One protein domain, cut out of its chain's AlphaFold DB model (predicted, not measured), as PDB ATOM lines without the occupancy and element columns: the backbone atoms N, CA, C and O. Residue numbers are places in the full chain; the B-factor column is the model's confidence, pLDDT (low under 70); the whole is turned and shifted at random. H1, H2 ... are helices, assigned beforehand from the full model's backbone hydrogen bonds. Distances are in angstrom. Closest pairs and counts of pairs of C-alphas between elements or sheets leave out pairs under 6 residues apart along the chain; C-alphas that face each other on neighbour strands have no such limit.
ATOM      1  N   ASN A   4     177.695 193.055 236.944       74.94
ATOM      2  CA  ASN A   4     177.441 192.208 238.113       74.94
ATOM      3  C   ASN A   4     175.955 192.158 238.492       74.94
ATOM      4  O   ASN A   4     175.443 191.093 238.812       74.94
ATOM      5  N   LYS A   5     175.223 193.279 238.391       81.94
ATOM      6  CA  LYS A   5     173.775 193.292 238.661       81.94
ATOM      7  C   LYS A   5     173.005 192.441 237.646       81.94
ATOM      8  O   LYS A   5     172.067 191.758 238.030       81.94
ATOM      9  N   ARG A   6     173.410 192.446 236.368       85.19
ATOM     10  CA  ARG A   6     172.786 191.602 235.327       85.19
ATOM     11  C   ARG A   6     172.989 190.115 235.608       85.19
ATOM     12  O   ARG A   6     172.030 189.361 235.535       85.19
ATOM     13  N   ILE A   7     174.214 189.723 235.956       84.25
ATOM     14  CA  ILE A   7     174.571 188.339 236.300       84.25
ATOM     15  C   ILE A   7     173.763 187.858 237.509       84.25
ATOM     16  O   ILE A   7     173.162 186.791 237.449       84.25
ATOM     17  N   VAL A   8     173.685 188.667 238.570       85.25
ATOM     18  CA  VAL A   8     172.897 188.327 239.766       85.25
ATOM     19  C   VAL A   8     171.420 188.136 239.421       85.25
ATOM     20  O   VAL A   8     170.830 187.147 239.839       85.25
ATOM     21  N   MET A   9     170.828 189.033 238.626       88.62
ATOM     22  CA  MET A   9     169.431 188.874 238.207       88.62
ATOM     23  C   MET A   9     169.222 187.606 237.378       88.62
ATOM     24  O   MET A   9     168.290 186.868 237.667       88.62
ATOM     25  N   LEU A  10     170.096 187.312 236.408       89.00
ATOM     26  CA  LEU A  10     170.006 186.078 235.618       89.00
ATOM     27  C   LEU A  10     170.111 184.827 236.492       89.00
ATOM     28  O   LEU A  10     169.364 183.878 236.284       89.00
ATOM     29  N   TYR A  11     170.994 184.836 237.489       85.44
ATOM     30  CA  TYR A  11     171.141 183.722 238.420       85.44
ATOM     31  C   TYR A  11     169.891 183.526 239.288       85.44
ATOM     32  O   TYR A  11     169.401 182.408 239.416       85.44
ATOM     33  N   VAL A  12     169.326 184.608 239.835       88.62
ATOM     34  CA  VAL A  12     168.068 184.547 240.601       88.62
ATOM     35  C   VAL A  12     166.914 184.072 239.715       88.62
ATOM     36  O   VAL A  12     166.156 183.198 240.125       88.62
ATOM     37  N   SER A  13     166.799 184.587 238.488       90.81
ATOM     38  CA  SER A  13     165.802 184.121 237.520       90.81
ATOM     39  C   SER A  13     165.977 182.640 237.193       90.81
ATOM     40  O   SER A  13     164.992 181.913 237.159       90.81
ATOM     41  N   LEU A  14     167.214 182.174 236.998       89.00
ATOM     42  CA  LEU A  14     167.509 180.762 236.766       89.00
ATOM     43  C   LEU A  14     167.091 179.898 237.961       89.00
ATOM     44  O   LEU A  14     166.440 178.883 237.755       89.00
ATOM     45  N   LEU A  15     167.396 180.312 239.195       87.44
ATOM     46  CA  LEU A  15     166.965 179.591 240.398       87.44
ATOM     47  C   LEU A  15     165.441 179.474 240.483       87.44
ATOM     48  O   LEU A  15     164.926 178.388 240.732       87.44
ATOM     49  N   ILE A  16     164.718 180.572 240.238       90.62
ATOM     50  CA  ILE A  16     163.249 180.562 240.218       90.62
ATOM     51  C   ILE A  16     162.738 179.598 239.143       90.62
ATOM     52  O   ILE A  16     161.852 178.795 239.417       90.62
ATOM     53  N   LEU A  17     163.310 179.640 237.938       90.56
ATOM     54  CA  LEU A  17     162.906 178.757 236.846       90.56
ATOM     55  C   LEU A  17     163.205 177.283 237.132       90.56
ATOM     56  O   LEU A  17     162.383 176.445 236.795       90.56
ATOM     57  N   VAL A  18     164.330 176.955 237.769       86.62
ATOM     58  CA  VAL A  18     164.654 175.574 238.172       86.62
ATOM     59  C   VAL A  18     163.636 175.058 239.193       86.62
ATOM     60  O   VAL A  18     163.171 173.926 239.082       86.62
ATOM     61  N   LEU A  19     163.244 175.892 240.160       86.25
ATOM     62  CA  LEU A  19     162.211 175.526 241.133       86.25
ATOM     63  C   LEU A  19     160.839 175.355 240.468       86.25
ATOM     64  O   LEU A  19     160.126 174.402 240.781       86.25
ATOM     65  N   LEU A  20     160.481 176.239 239.533       89.62
ATOM     66  CA  LEU A  20     159.244 176.120 238.757       89.62
ATOM     67  C   LEU A  20     159.251 174.892 237.844       89.62
ATOM     68  O   LEU A  20     158.223 174.232 237.731       89.62
ATOM     69  N   ASP A  21     160.381 174.561 237.220       86.12
ATOM     70  CA  ASP A  21     160.554 173.346 236.415       86.12
ATOM     71  C   ASP A  21     160.260 172.119 237.272       86.12
ATOM     72  O   ASP A  21     159.386 171.327 236.934       86.12
ATOM     73  N   MET A  22     160.898 172.014 238.439       84.00
ATOM     74  CA  MET A  22     160.652 170.907 239.359       84.00
ATOM     75  C   MET A  22     159.193 170.830 239.816       84.00
ATOM     76  O   MET A  22     158.594 169.761 239.736       84.00
ATOM     77  N   ALA A  23     158.609 171.945 240.262       87.50
ATOM     78  CA  ALA A  23     157.230 171.965 240.744       87.50
ATOM     79  C   ALA A  23     156.230 171.598 239.636       87.50
ATOM     80  O   ALA A  23     155.380 170.733 239.833       87.50
ATOM     81  N   SER A  24     156.363 172.211 238.456       85.38
ATOM     82  CA  SER A  24     155.487 171.935 237.309       85.38
ATOM     83  C   SER A  24     155.632 170.504 236.802       85.38
ATOM     84  O   SER A  24     154.632 169.888 236.446       85.38
ATOM     85  N   THR A  25     156.847 169.952 236.830       84.50
ATOM     86  CA  THR A  25     157.103 168.555 236.477       84.50
ATOM     87  C   THR A  25     156.400 167.607 237.446       84.50
ATOM     88  O   THR A  25     155.662 166.735 237.001       84.50
ATOM     89  N   VAL A  26     156.561 167.798 238.762       84.44
ATOM     90  CA  VAL A  26     155.894 166.960 239.778       84.44
ATOM     91  C   VAL A  26     154.380 166.991 239.604       84.44
ATOM     92  O   VAL A  26     153.759 165.938 239.506       84.44
ATOM     93  N   MET A  27     153.794 168.186 239.496       86.69
ATOM     94  CA  MET A  27     152.346 168.324 239.337       86.69
ATOM     95  C   MET A  27     151.846 167.661 238.047       86.69
ATOM     96  O   MET A  27     150.811 167.001 238.058       86.69
ATOM     97  N   LEU A  28     152.577 167.805 236.936       83.19
ATOM     98  CA  LEU A  28     152.204 167.176 235.671       83.19
ATOM     99  C   LEU A  28     152.196 165.644 235.783       83.19
ATOM    100  O   LEU A  28     151.265 165.009 235.293       83.19
ATOM    101  N   LEU A  29     153.195 165.054 236.447       82.69
ATOM    102  CA  LEU A  29     153.255 163.605 236.669       82.69
ATOM    103  C   LEU A  29     152.136 163.107 237.589       82.69
ATOM    104  O   LEU A  29     151.557 162.056 237.324       82.69
ATOM    105  N   GLU A  30     151.805 163.852 238.648       84.25
ATOM    106  CA  GLU A  30     150.694 163.511 239.552       84.25
ATOM    107  C   GLU A  30     149.344 163.487 238.822       84.25
ATOM    108  O   GLU A  30     148.463 162.700 239.164       84.25
ATOM    109  N   MET A  31     149.201 164.297 237.772       82.62
ATOM    110  CA  MET A  31     148.030 164.311 236.891       82.62
ATOM    111  C   MET A  31     148.068 163.228 235.795       82.62
ATOM    112  O   MET A  31     147.213 163.219 234.912       82.62
ATOM    113  N   GLY A  32     149.048 162.318 235.821       79.19
ATOM    114  CA  GLY A  32     149.215 161.265 234.814       79.19
ATOM    115  C   GLY A  32     149.876 161.736 233.514       79.19
ATOM    116  O   GLY A  32     149.865 161.007 232.520       79.19
ATOM    117  N   GLY A  33     150.445 162.941 233.500       73.88
ATOM    118  CA  GLY A  33     151.270 163.425 232.401       73.88
ATOM    119  C   GLY A  33     152.597 162.669 232.298       73.88
ATOM    120  O   GLY A  33     153.031 161.989 233.226       73.88
ATOM    121  N   ILE A  34     153.251 162.785 231.142       73.06
ATOM    122  CA  ILE A  34     154.502 162.083 230.838       73.06
ATOM    123  C   ILE A  34     155.629 163.112 230.754       73.06
ATOM    124  O   ILE A  34     155.479 164.153 230.114       73.06
ATOM    125  N   GLU A  35     156.768 162.814 231.377       71.56
ATOM    126  CA  GLU A  35     157.997 163.585 231.180       71.56
ATOM    127  C   GLU A  35     158.504 163.378 229.749       71.56
ATOM    128  O   GLU A  35     158.840 162.265 229.342       71.56
ATOM    129  N   ILE A  36     158.546 164.460 228.974       68.81
ATOM    130  CA  ILE A  36     158.949 164.421 227.565       68.81
ATOM    131  C   ILE A  36     160.449 164.643 227.372       68.81
ATOM    132  O   ILE A  36     160.957 164.434 226.271       68.81
ATOM    133  N   ASN A  37     161.168 165.095 228.400       70.56
ATOM    134  CA  ASN A  37     162.605 165.296 228.326       70.56
ATOM    135  C   ASN A  37     163.322 163.939 228.439       70.56
ATOM    136  O   ASN A  37     163.407 163.389 229.540       70.56
ATOM    137  N   PRO A  38     163.914 163.418 227.348       68.00
ATOM    138  CA  PRO A  38     164.519 162.087 227.350       68.00
ATOM    139  C   PRO A  38     165.724 161.990 228.292       68.00
ATOM    140  O   PRO A  38     166.022 160.911 228.792       68.00
ATOM    141  N   ILE A  39     166.408 163.108 228.568       74.50
ATOM    142  CA  ILE A  39     167.526 163.140 229.516       74.50
ATOM    143  C   ILE A  39     166.993 163.010 230.942       74.50
ATOM    144  O   ILE A  39     167.504 162.193 231.700       74.50
ATOM    145  N   THR A  40     165.962 163.784 231.299       75.00
ATOM    146  CA  THR A  40     165.337 163.694 232.627       75.00
ATOM    147  C   THR A  40     164.737 162.308 232.847       75.00
ATOM    148  O   THR A  40     164.952 161.718 233.901       75.00
ATOM    149  N   LEU A  41     164.044 161.768 231.839       78.12
ATOM    150  CA  LEU A  41     163.430 160.447 231.900       78.12
ATOM    151  C   LEU A  41     164.489 159.360 232.129       78.12
ATOM    152  O   LEU A  41     164.391 158.598 233.088       78.12
ATOM    153  N   TRP A  42     165.557 159.363 231.324       84.12
ATOM    154  CA  TRP A  42     166.679 158.445 231.511       84.12
ATOM    155  C   TRP A  42     167.300 158.588 232.908       84.12
ATOM    156  O   TRP A  42     167.562 157.588 233.577       84.12
ATOM    157  N   GLN A  43     167.500 159.821 233.388       79.94
ATOM    158  CA  GLN A  43     168.039 160.070 234.725       79.94
ATOM    159  C   GLN A  43     167.127 159.525 235.827       79.94
ATOM    160  O   GLN A  43     167.628 158.916 236.768       79.94
ATOM    161  N   TRP A  44     165.808 159.676 235.721       84.69
ATOM    162  CA  TRP A  44     164.880 159.107 236.700       84.69
ATOM    163  C   TRP A  44     164.889 157.589 236.703       84.69
ATOM    164  O   TRP A  44     164.927 156.997 237.778       84.69
ATOM    165  N   GLU A  45     164.899 156.969 235.526       84.38
ATOM    166  CA  GLU A  45     164.932 155.511 235.399       84.38
ATOM    167  C   GLU A  45     166.203 154.905 236.009       84.38
ATOM    168  O   GLU A  45     166.152 153.821 236.589       84.38
ATOM    169  N   HIS A  46     167.339 155.604 235.912       88.81
ATOM    170  CA  HIS A  46     168.640 155.065 236.320       88.81
ATOM    171  C   HIS A  46     169.102 155.535 237.702       88.81
ATOM    172  O   HIS A  46     169.821 154.812 238.391       88.81
ATOM    173  N   LEU A  47     168.735 156.751 238.107       87.00
ATOM    174  CA  LEU A  47     169.197 157.385 239.345       87.00
ATOM    175  C   LEU A  47     168.062 157.594 240.349       87.00
ATOM    176  O   LEU A  47     168.333 157.793 241.531       87.00
ATOM    177  N   GLY A  48     166.807 157.557 239.909       84.00
ATOM    178  CA  GLY A  48     165.648 157.925 240.711       84.00
ATOM    179  C   GLY A  48     165.327 159.421 240.647       84.00
ATOM    180  O   GLY A  48     166.182 160.274 240.369       84.00
ATOM    181  N   PHE A  49     164.061 159.737 240.923       78.88
ATOM    182  CA  PHE A  49     163.530 161.100 240.889       78.88
ATOM    183  C   PHE A  49     164.285 162.043 241.842       78.88
ATOM    184  O   PHE A  49     164.768 163.094 241.420       78.88
ATOM    185  N   GLU A  50     164.461 161.635 243.105       80.62
ATOM    186  CA  GLU A  50     165.116 162.444 244.146       80.62
ATOM    187  C   GLU A  50     166.561 162.804 243.785       80.62
ATOM    188  O   GLU A  50     166.960 163.966 243.867       80.62
ATOM    189  N   ASN A  51     167.343 161.834 243.305       78.81
ATOM    190  CA  ASN A  51     168.731 162.074 242.914       78.81
ATOM    191  C   ASN A  51     168.825 162.993 241.692       78.81
ATOM    192  O   ASN A  51     169.712 163.842 241.620       78.81
ATOM    193  N   THR A  52     167.890 162.881 240.753       80.50
ATOM    194  CA  THR A  52     167.849 163.750 239.569       80.50
ATOM    195  C   THR A  52     167.493 165.189 239.934       80.50
ATOM    196  O   THR A  52     168.115 166.133 239.440       80.50
ATOM    197  N   ALA A  53     166.547 165.366 240.857       74.44
ATOM    198  CA  ALA A  53     166.225 166.654 241.458       74.44
ATOM    199  C   ALA A  53     167.446 167.276 242.163       74.44
ATOM    200  O   ALA A  53     167.789 168.435 241.906       74.44
ATOM    201  N   ILE A  54     168.156 166.492 242.983       77.06
ATOM    202  CA  ILE A  54     169.389 166.923 243.661       77.06
ATOM    203  C   ILE A  54     170.462 167.323 242.647       77.06
ATOM    204  O   ILE A  54     171.112 168.350 242.834       77.06
ATOM    205  N   ILE A  55     170.634 166.572 241.556       77.12
ATOM    206  CA  ILE A  55     171.599 166.907 240.501       77.12
ATOM    207  C   ILE A  55     171.231 168.238 239.835       77.12
ATOM    208  O   ILE A  55     172.104 169.095 239.713       77.12
ATOM    209  N   LYS A  56     169.965 168.467 239.454       74.31
ATOM    210  CA  LYS A  56     169.532 169.738 238.831       74.31
ATOM    211  C   LYS A  56     169.784 170.947 239.743       74.31
ATOM    212  O   LYS A  56     170.379 171.944 239.314       74.31
ATOM    213  N   VAL A  57     169.366 170.864 241.008       76.44
ATOM    214  CA  VAL A  57     169.555 171.955 241.980       76.44
ATOM    215  C   VAL A  57     171.036 172.123 242.324       76.44
ATOM    216  O   VAL A  57     171.556 173.240 242.305       76.44
ATOM    217  N   GLY A  58     171.740 171.018 242.568       75.19
ATOM    218  CA  GLY A  58     173.162 170.989 242.898       75.19
ATOM    219  C   GLY A  58     174.036 171.574 241.793       75.19
ATOM    220  O   GLY A  58     174.917 172.380 242.084       75.19
ATOM    221  N   LEU A  59     173.754 171.260 240.523       75.00
ATOM    222  CA  LEU A  59     174.460 171.838 239.378       75.00
ATOM    223  C   LEU A  59     174.245 173.356 239.306       75.00
ATOM    224  O   LEU A  59     175.186 174.105 239.053       75.00
ATOM    225  N   THR A  60     173.025 173.824 239.587       75.62
ATOM    226  CA  THR A  60     172.698 175.258 239.596       75.62
ATOM    227  C   THR A  60     173.456 175.994 240.705       75.62
ATOM    228  O   THR A  60     174.068 177.035 240.452       75.62
ATOM    229  N   LEU A  61     173.498 175.425 241.914       75.19
ATOM    230  CA  LEU A  61     174.271 175.963 243.040       75.19
ATOM    231  C   LEU A  61     175.781 175.943 242.766       75.19
ATOM    232  O   LEU A  61     176.478 176.920 243.049       75.19
ATOM    233  N   PHE A  62     176.284 174.860 242.174       77.12
ATOM    234  CA  PHE A  62     177.686 174.727 241.785       77.12
ATOM    235  C   PHE A  62     178.090 175.780 240.747       77.12
ATOM    236  O   PHE A  62     179.139 176.410 240.880       77.12
ATOM    237  N   MET A  63     177.229 176.055 239.764       74.94
ATOM    238  CA  MET A  63     177.440 177.147 238.813       74.94
ATOM    239  C   MET A  63     177.495 178.509 239.516       74.94
ATOM    240  O   MET A  63     178.368 179.319 239.203       74.94
ATOM    241  N   GLY A  64     176.636 178.747 240.512       73.25
ATOM    242  CA  GLY A  64     176.707 179.943 241.359       73.25
ATOM    243  C   GLY A  64     178.043 180.086 242.095       73.25
ATOM    244  O   GLY A  64     178.620 181.176 242.137       73.25
ATOM    245  N   LEU A  65     178.578 178.980 242.617       75.69
ATOM    246  CA  LEU A  65     179.886 178.954 243.273       75.69
ATOM    247  C   LEU A  65     181.025 179.248 242.288       75.69
ATOM    248  O   LEU A  65     181.903 180.054 242.597       75.69
ATOM    249  N   LEU A  66     181.004 178.651 241.093       74.12
ATOM    250  CA  LEU A  66     182.004 178.918 240.053       74.12
ATOM    251  C   LEU A  66     182.027 180.397 239.654       74.12
ATOM    252  O   LEU A  66     183.103 180.974 239.510       74.12
ATOM    253  N   ILE A  67     180.861 181.034 239.543       74.88
ATOM    254  CA  ILE A  67     180.736 182.472 239.260       74.88
ATOM    255  C   ILE A  67     181.439 183.308 240.330       74.88
ATOM    256  O   ILE A  67     182.195 184.231 240.012       74.88
ATOM    257  N   TRP A  68     181.216 182.971 241.601       73.44
ATOM    258  CA  TRP A  68     181.846 183.656 242.724       73.44
ATOM    259  C   TRP A  68     183.368 183.453 242.743       73.44
ATOM    260  O   TRP A  68     184.119 184.425 242.863       73.44
ATOM    261  N   LEU A  69     183.832 182.217 242.537       76.31
ATOM    262  CA  LEU A  69     185.257 181.872 242.505       76.31
ATOM    263  C   LEU A  69     185.996 182.536 241.340       76.31
ATOM    264  O   LEU A  69     187.103 183.037 241.527       76.31
ATOM    265  N   ILE A  70     185.388 182.602 240.156       73.00
ATOM    266  CA  ILE A  70     185.958 183.314 239.005       73.00
ATOM    267  C   ILE A  70     186.088 184.815 239.312       73.00
ATOM    268  O   ILE A  70     187.100 185.432 238.973       73.00
ATOM    269  N   GLY A  71     185.102 185.396 240.004       68.38
ATOM    270  CA  GLY A  71     185.169 186.778 240.482       68.38
ATOM    271  C   GLY A  71     186.350 187.036 241.428       68.38
ATOM    272  O   GLY A  71     186.964 188.100 241.353       68.38
ATOM    273  N   LEU A  72     186.696 186.059 242.274       73.56
ATOM    274  CA  LEU A  72     187.837 186.123 243.196       73.56
ATOM    275  C   LEU A  72     189.187 185.846 242.515       73.56
ATOM    276  O   LEU A  72     190.197 186.442 242.887       73.56
ATOM    277  N   ALA A  73     189.223 184.949 241.530       75.06
ATOM    278  CA  ALA A  73     190.457 184.501 240.881       75.06
ATOM    279  C   ALA A  73     191.003 185.487 239.830       75.06
ATOM    280  O   ALA A  73     192.170 185.399 239.439       75.06
ATOM    281  N   ALA A  74     190.181 186.422 239.352       76.62
ATOM    282  CA  ALA A  74     190.555 187.329 238.278       76.62
ATOM    283  C   ALA A  74     191.497 188.452 238.759       76.62
ATOM    284  O   ALA A  74     191.103 189.376 239.476       76.62
ATOM    285  N   LYS A  75     192.761 188.383 238.319       78.88
ATOM    286  CA  LYS A  75     193.848 189.281 238.748       78.88
ATOM    287  C   LYS A  75     193.903 190.599 237.975       78.88
ATOM    288  O   LYS A  75     194.363 191.598 238.521       78.88
ATOM    289  N   THR A  76     193.428 190.623 236.728       84.88
ATOM    290  CA  THR A  76     193.400 191.834 235.891       84.88
ATOM    291  C   THR A  76     191.973 192.251 235.539       84.88
ATOM    292  O   THR A  76     191.051 191.435 235.498       84.88
ATOM    293  N   GLU A  77     191.776 193.536 235.232       82.62
ATOM    294  CA  GLU A  77     190.475 194.049 234.774       82.62
ATOM    295  C   GLU A  77     190.021 193.427 233.443       82.62
ATOM    296  O   GLU A  77     188.823 193.261 233.207       82.62
ATOM    297  N   LYS A  78     190.964 193.032 232.578       84.56
ATOM    298  CA  LYS A  78     190.650 192.334 231.325       84.56
ATOM    299  C   LYS A  78     190.096 190.935 231.601       84.56
ATOM    300  O   LYS A  78     189.066 190.579 231.030       84.56
ATOM    301  N   ASP A  79     190.717 190.189 232.513       82.81
ATOM    302  CA  ASP A  79     190.275 188.835 232.874       82.81
ATOM    303  C   ASP A  79     188.897 188.864 233.531       82.81
ATOM    304  O   ASP A  79     188.022 188.090 233.150       82.81
ATOM    305  N   LYS A  80     188.655 189.829 234.432       79.31
ATOM    306  CA  LYS A  80     187.333 190.053 235.042       79.31
ATOM    307  C   LYS A  80     186.250 190.302 233.995       79.31
ATOM    308  O   LYS A  80     185.139 189.792 234.123       79.31
ATOM    309  N   ARG A  81     186.548 191.086 232.953       82.19
ATOM    310  CA  ARG A  81     185.587 191.363 231.870       82.19
ATOM    311  C   ARG A  81     185.267 190.116 231.054       82.19
ATOM    312  O   ARG A  81     184.092 189.874 230.794       82.19
ATOM    313  N   ILE A  82     186.279 189.335 230.675       83.56
ATOM    314  CA  ILE A  82     186.091 188.095 229.905       83.56
ATOM    315  C   ILE A  82     185.305 187.077 230.733       83.56
ATOM    316  O   ILE A  82     184.297 186.557 230.264       83.56
ATOM    317  N   ALA A  83     185.712 186.861 231.983       82.44
ATOM    318  CA  ALA A  83     185.015 186.014 232.939       82.44
ATOM    319  C   ALA A  83     183.528 186.369 233.066       82.44
ATOM    320  O   ALA A  83     182.662 185.517 232.876       82.44
ATOM    321  N   ASN A  84     183.228 187.641 233.334       81.12
ATOM    322  CA  ASN A  84     181.855 188.111 233.483       81.12
ATOM    323  C   ASN A  84     181.034 187.935 232.200       81.12
ATOM    324  O   ASN A  84     179.848 187.626 232.283       81.12
ATOM    325  N   LEU A  85     181.639 188.115 231.023       85.38
ATOM    326  CA  LEU A  85     180.972 187.861 229.744       85.38
ATOM    327  C   LEU A  85     180.636 186.379 229.571       85.38
ATOM    328  O   LEU A  85     179.491 186.059 229.264       85.38
ATOM    329  N   VAL A  86     181.599 185.484 229.804       84.12
ATOM    330  CA  VAL A  86     181.381 184.030 229.708       84.12
ATOM    331  C   VAL A  86     180.269 183.597 230.662       84.12
ATOM    332  O   VAL A  86     179.309 182.963 230.235       84.12
ATOM    333  N   ILE A  87     180.346 184.019 231.926       84.00
ATOM    334  CA  ILE A  87     179.322 183.751 232.943       84.00
ATOM    335  C   ILE A  87     177.953 184.251 232.490       84.00
ATOM    336  O   ILE A  87     176.968 183.522 232.574       84.00
ATOM    337  N   TYR A  88     177.886 185.490 232.004       86.25
ATOM    338  CA  TYR A  88     176.641 186.087 231.543       86.25
ATOM    339  C   TYR A  88     176.003 185.263 230.419       86.25
ATOM    340  O   TYR A  88     174.813 184.972 230.494       86.25
ATOM    341  N   TYR A  89     176.775 184.856 229.407       87.75
ATOM    342  CA  TYR A  89     176.248 184.068 228.289       87.75
ATOM    343  C   TYR A  89     175.834 182.654 228.696       87.75
ATOM    344  O   TYR A  89     174.809 182.168 228.216       87.75
ATOM    345  N   VAL A  90     176.579 182.016 229.602       84.88
ATOM    346  CA  VAL A  90     176.198 180.710 230.155       84.88
ATOM    347  C   VAL A  90     174.880 180.825 230.915       84.88
ATOM    348  O   VAL A  90     173.932 180.113 230.593       84.88
ATOM    349  N   LEU A  91     174.778 181.775 231.851       86.88
ATOM    350  CA  LEU A  91     173.544 181.999 232.604       86.88
ATOM    351  C   LEU A  91     172.373 182.334 231.685       86.88
ATOM    352  O   LEU A  91     171.314 181.743 231.834       86.88
ATOM    353  N   LEU A  92     172.564 183.229 230.715       89.19
ATOM    354  CA  LEU A  92     171.520 183.607 229.766       89.19
ATOM    355  C   LEU A  92     171.009 182.394 228.980       89.19
ATOM    356  O   LEU A  92     169.800 182.220 228.850       89.19
ATOM    357  N   THR A  93     171.915 181.545 228.491       86.62
ATOM    358  CA  THR A  93     171.556 180.328 227.750       86.62
ATOM    359  C   THR A  93     170.767 179.364 228.634       86.62
ATOM    360  O   THR A  93     169.712 178.884 228.224       86.62
ATOM    361  N   CYS A  94     171.224 179.137 229.870       84.31
ATOM    362  CA  CYS A  94     170.508 178.311 230.841       84.31
ATOM    363  C   CYS A  94     169.123 178.887 231.168       84.31
ATOM    364  O   CYS A  94     168.142 178.152 231.149       84.31
ATOM    365  N   THR A  95     169.015 180.194 231.424       89.69
ATOM    366  CA  THR A  95     167.739 180.864 231.716       89.69
ATOM    367  C   THR A  95     166.758 180.717 230.556       89.69
ATOM    368  O   THR A  95     165.595 180.393 230.787       89.69
ATOM    369  N   LEU A  96     167.204 180.915 229.312       88.44
ATOM    370  CA  LEU A  96     166.353 180.746 228.132       88.44
ATOM    371  C   LEU A  96     165.887 179.297 227.979       88.44
ATOM    372  O   LEU A  96     164.696 179.061 227.789       88.44
ATOM    373  N   PHE A  97     166.799 178.335 228.126       85.19
ATOM    374  CA  PHE A  97     166.468 176.914 228.075       85.19
ATOM    375  C   PHE A  97     165.414 176.539 229.128       85.19
ATOM    376  O   PHE A  97     164.363 176.006 228.784       85.19
ATOM    377  N   PHE A  98     165.640 176.894 230.396       84.88
ATOM    378  CA  PHE A  98     164.689 176.608 231.473       84.88
ATOM    379  C   PHE A  98     163.361 177.350 231.307       84.88
ATOM    380  O   PHE A  98     162.321 176.812 231.668       84.88
ATOM    381  N   THR A  99     163.360 178.549 230.720       90.06
ATOM    382  CA  THR A  99     162.112 179.253 230.391       90.06
ATOM    383  C   THR A  99     161.263 178.430 229.424       90.06
ATOM    384  O   THR A  99     160.068 178.271 229.655       90.06
ATOM    385  N   VAL A 100     161.872 177.868 228.374       86.88
ATOM    386  CA  VAL A 100     161.165 177.012 227.406       86.88
ATOM    387  C   VAL A 100     160.615 175.757 228.083       86.88
ATOM    388  O   VAL A 100     159.455 175.415 227.863       86.88
ATOM    389  N   VAL A 101     161.410 175.108 228.938       83.06
ATOM    390  CA  VAL A 101     160.982 173.911 229.682       83.06
ATOM    391  C   VAL A 101     159.793 174.223 230.597       83.06
ATOM    392  O   VAL A 101     158.764 173.558 230.507       83.06
ATOM    393  N   VAL A 102     159.885 175.278 231.414       88.50
ATOM    394  CA  VAL A 102     158.802 175.683 232.327       88.50
ATOM    395  C   VAL A 102     157.530 176.030 231.558       88.50
ATOM    396  O   VAL A 102     156.452 175.571 231.925       88.50
ATOM    397  N   VAL A 103     157.631 176.813 230.479       89.81
ATOM    398  CA  VAL A 103     156.468 177.165 229.645       89.81
ATOM    399  C   VAL A 103     155.815 175.913 229.062       89.81
ATOM    400  O   VAL A 103     154.590 175.805 229.092       89.81
ATOM    401  N   ASN A 104     156.609 174.955 228.581       85.62
ATOM    402  CA  ASN A 104     156.090 173.691 228.074       85.62
ATOM    403  C   ASN A 104     155.372 172.882 229.169       85.62
ATOM    404  O   ASN A 104     154.250 172.429 228.949       85.62
ATOM    405  N   ASN A 105     155.965 172.744 230.356       84.56
ATOM    406  CA  ASN A 105     155.342 172.010 231.461       84.56
ATOM    407  C   ASN A 105     154.027 172.662 231.905       84.56
ATOM    408  O   ASN A 105     153.031 171.971 232.098       84.56
ATOM    409  N   LEU A 106     153.995 173.995 232.013       88.06
ATOM    410  CA  LEU A 106     152.777 174.732 232.356       88.06
ATOM    411  C   LEU A 106     151.690 174.586 231.284       88.06
ATOM    412  O   LEU A 106     150.522 174.439 231.631       88.06
ATOM    413  N   TYR A 107     152.054 174.594 229.997       88.19
ATOM    414  CA  TYR A 107     151.111 174.336 228.907       88.19
ATOM    415  C   TYR A 107     150.448 172.961 229.054       88.19
ATOM    416  O   TYR A 107     149.220 172.868 229.027       88.19
ATOM    417  N   TRP A 108     151.243 171.909 229.271       83.31
ATOM    418  CA  TRP A 108     150.721 170.553 229.449       83.31
ATOM    419  C   TRP A 108     149.905 170.389 230.726       83.31
ATOM    420  O   TRP A 108     148.902 169.682 230.717       83.31
ATOM    421  N   LEU A 109     150.276 171.087 231.797       85.38
ATOM    422  CA  LEU A 109     149.520 171.095 233.045       85.38
ATOM    423  C   LEU A 109     148.132 171.732 232.866       85.38
ATOM    424  O   LEU A 109     147.136 171.188 233.338       85.38
ATOM    425  N   ILE A 110     148.049 172.851 232.140       87.25
ATOM    426  CA  ILE A 110     146.771 173.496 231.795       87.25
ATOM    427  C   ILE A 110     145.943 172.602 230.861       87.25
ATOM    428  O   ILE A 110     144.725 172.503 231.003       87.25
ATOM    429  N   TYR A 111     146.583 171.939 229.900       85.75
ATOM    430  CA  TYR A 111     145.895 171.004 229.014       85.75
ATOM    431  C   TYR A 111     145.305 169.818 229.796       85.75
ATOM    432  O   TYR A 111     144.119 169.518 229.665       85.75
ATOM    433  N   ALA A 112     146.096 169.192 230.671       82.31
ATOM    434  CA  ALA A 112     145.647 168.085 231.510       82.31
ATOM    435  C   ALA A 112     144.498 168.490 232.449       82.31
ATOM    436  O   ALA A 112     143.573 167.709 232.637       82.31
ATOM    437  N   SER A 113     144.503 169.714 232.992       81.88
ATOM    438  CA  SER A 113     143.440 170.189 233.895       81.88
ATOM    439  C   SER A 113     142.126 170.562 233.204       81.88
ATOM    440  O   SER A 113     141.113 170.735 233.880       81.88
ATOM    441  N   THR A 114     142.134 170.731 231.880       81.69
ATOM    442  CA  THR A 114     140.959 171.161 231.104       81.69
ATOM    443  C   THR A 114     140.320 170.038 230.296       81.69
ATOM    444  O   THR A 114     139.144 170.146 229.951       81.69
ATOM    445  N   VAL A 115     141.074 168.981 229.988       73.31
ATOM    446  CA  VAL A 115     140.629 167.858 229.144       73.31
ATOM    447  C   VAL A 115     140.562 166.529 229.917       73.31
ATOM    448  O   VAL A 115     139.898 165.605 229.446       73.31
ATOM    449  N   GLY A 116     141.237 166.427 231.070       57.03
ATOM    450  CA  GLY A 116     141.288 165.240 231.939       57.03
ATOM    451  C   GLY A 116     140.153 165.132 232.948       57.03
ATOM    452  O   GLY A 116     139.612 166.184 233.359       57.03
TER     453      GLY A 116
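What this domain is: This is residues 4 to 116 of the 116 residues of an uncharacterized protein of Candidatus Bathyarchaeota archaeon (UniProt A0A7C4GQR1). Three long helices run side by side as a loose rod: H4 takes up most of its length, H1 packs along H4, and H3 folds back from H4 as a hairpin whose legs spread apart away from the turn. The short H2 makes a corner with the first residues of H3. The printed part has 113 residues with four named helices, H1, H2, H3 and H4 in chain order, and no named strand; the class is all helix. It is loose, with a radius of gyration of the C-alphas of 16.8 A, and spans 58 by 29 by 17 A.

Where its parts are: Find C-alpha 77 at (190.475, 194.049, 234.774); from there H4, residues 77 to 115, runs 56.6 A to C-alpha 115 at (140.629, 167.858, 229.144). H1, residues 4 to 30, begins at C-alpha 4 at (177.441, 192.208, 238.113) and is 39.3 A long. H3, residues 49 to 73, is 35.7 A long, and H2 is residues 38 to 47.

How they stand to each other: H1, H3 and H4 form an up and down bundle, each running against the one before it. Look at Asp 21 and Val 102: their C-alphas, 5.0 A apart, are the closest where H1 and H4 touch, at a shallow tilt of 25 degrees, the same way. H3 and H4, a hairpin, touch with residues 67 to 71 and 80 to 87 alone; the closest C-alphas, of Ile 67 and Ile 87, are 6.6 A apart. H1 touches H3 at a shallow tilt of 3 degrees, opposite ways, closest at the C-alphas of Val 18 and Val 57, 7.2 A. H2 touches H3, about perpendicular at 74 degrees, closest at the C-alphas of Gln 43 and Thr 52, 6.1 A; H2 is apart from H1 and H4. In H1, H2, H3 and H4 every O i to N i+4 pair is within hydrogen-bond range.

The domain as a whole: The C-alphas farthest apart, of Thr 76 and Gly 116, are 58.6 A apart. The printed part has no cut and no long link. Look for pLDDT under 70 at residues 36, 38, 71 and 116.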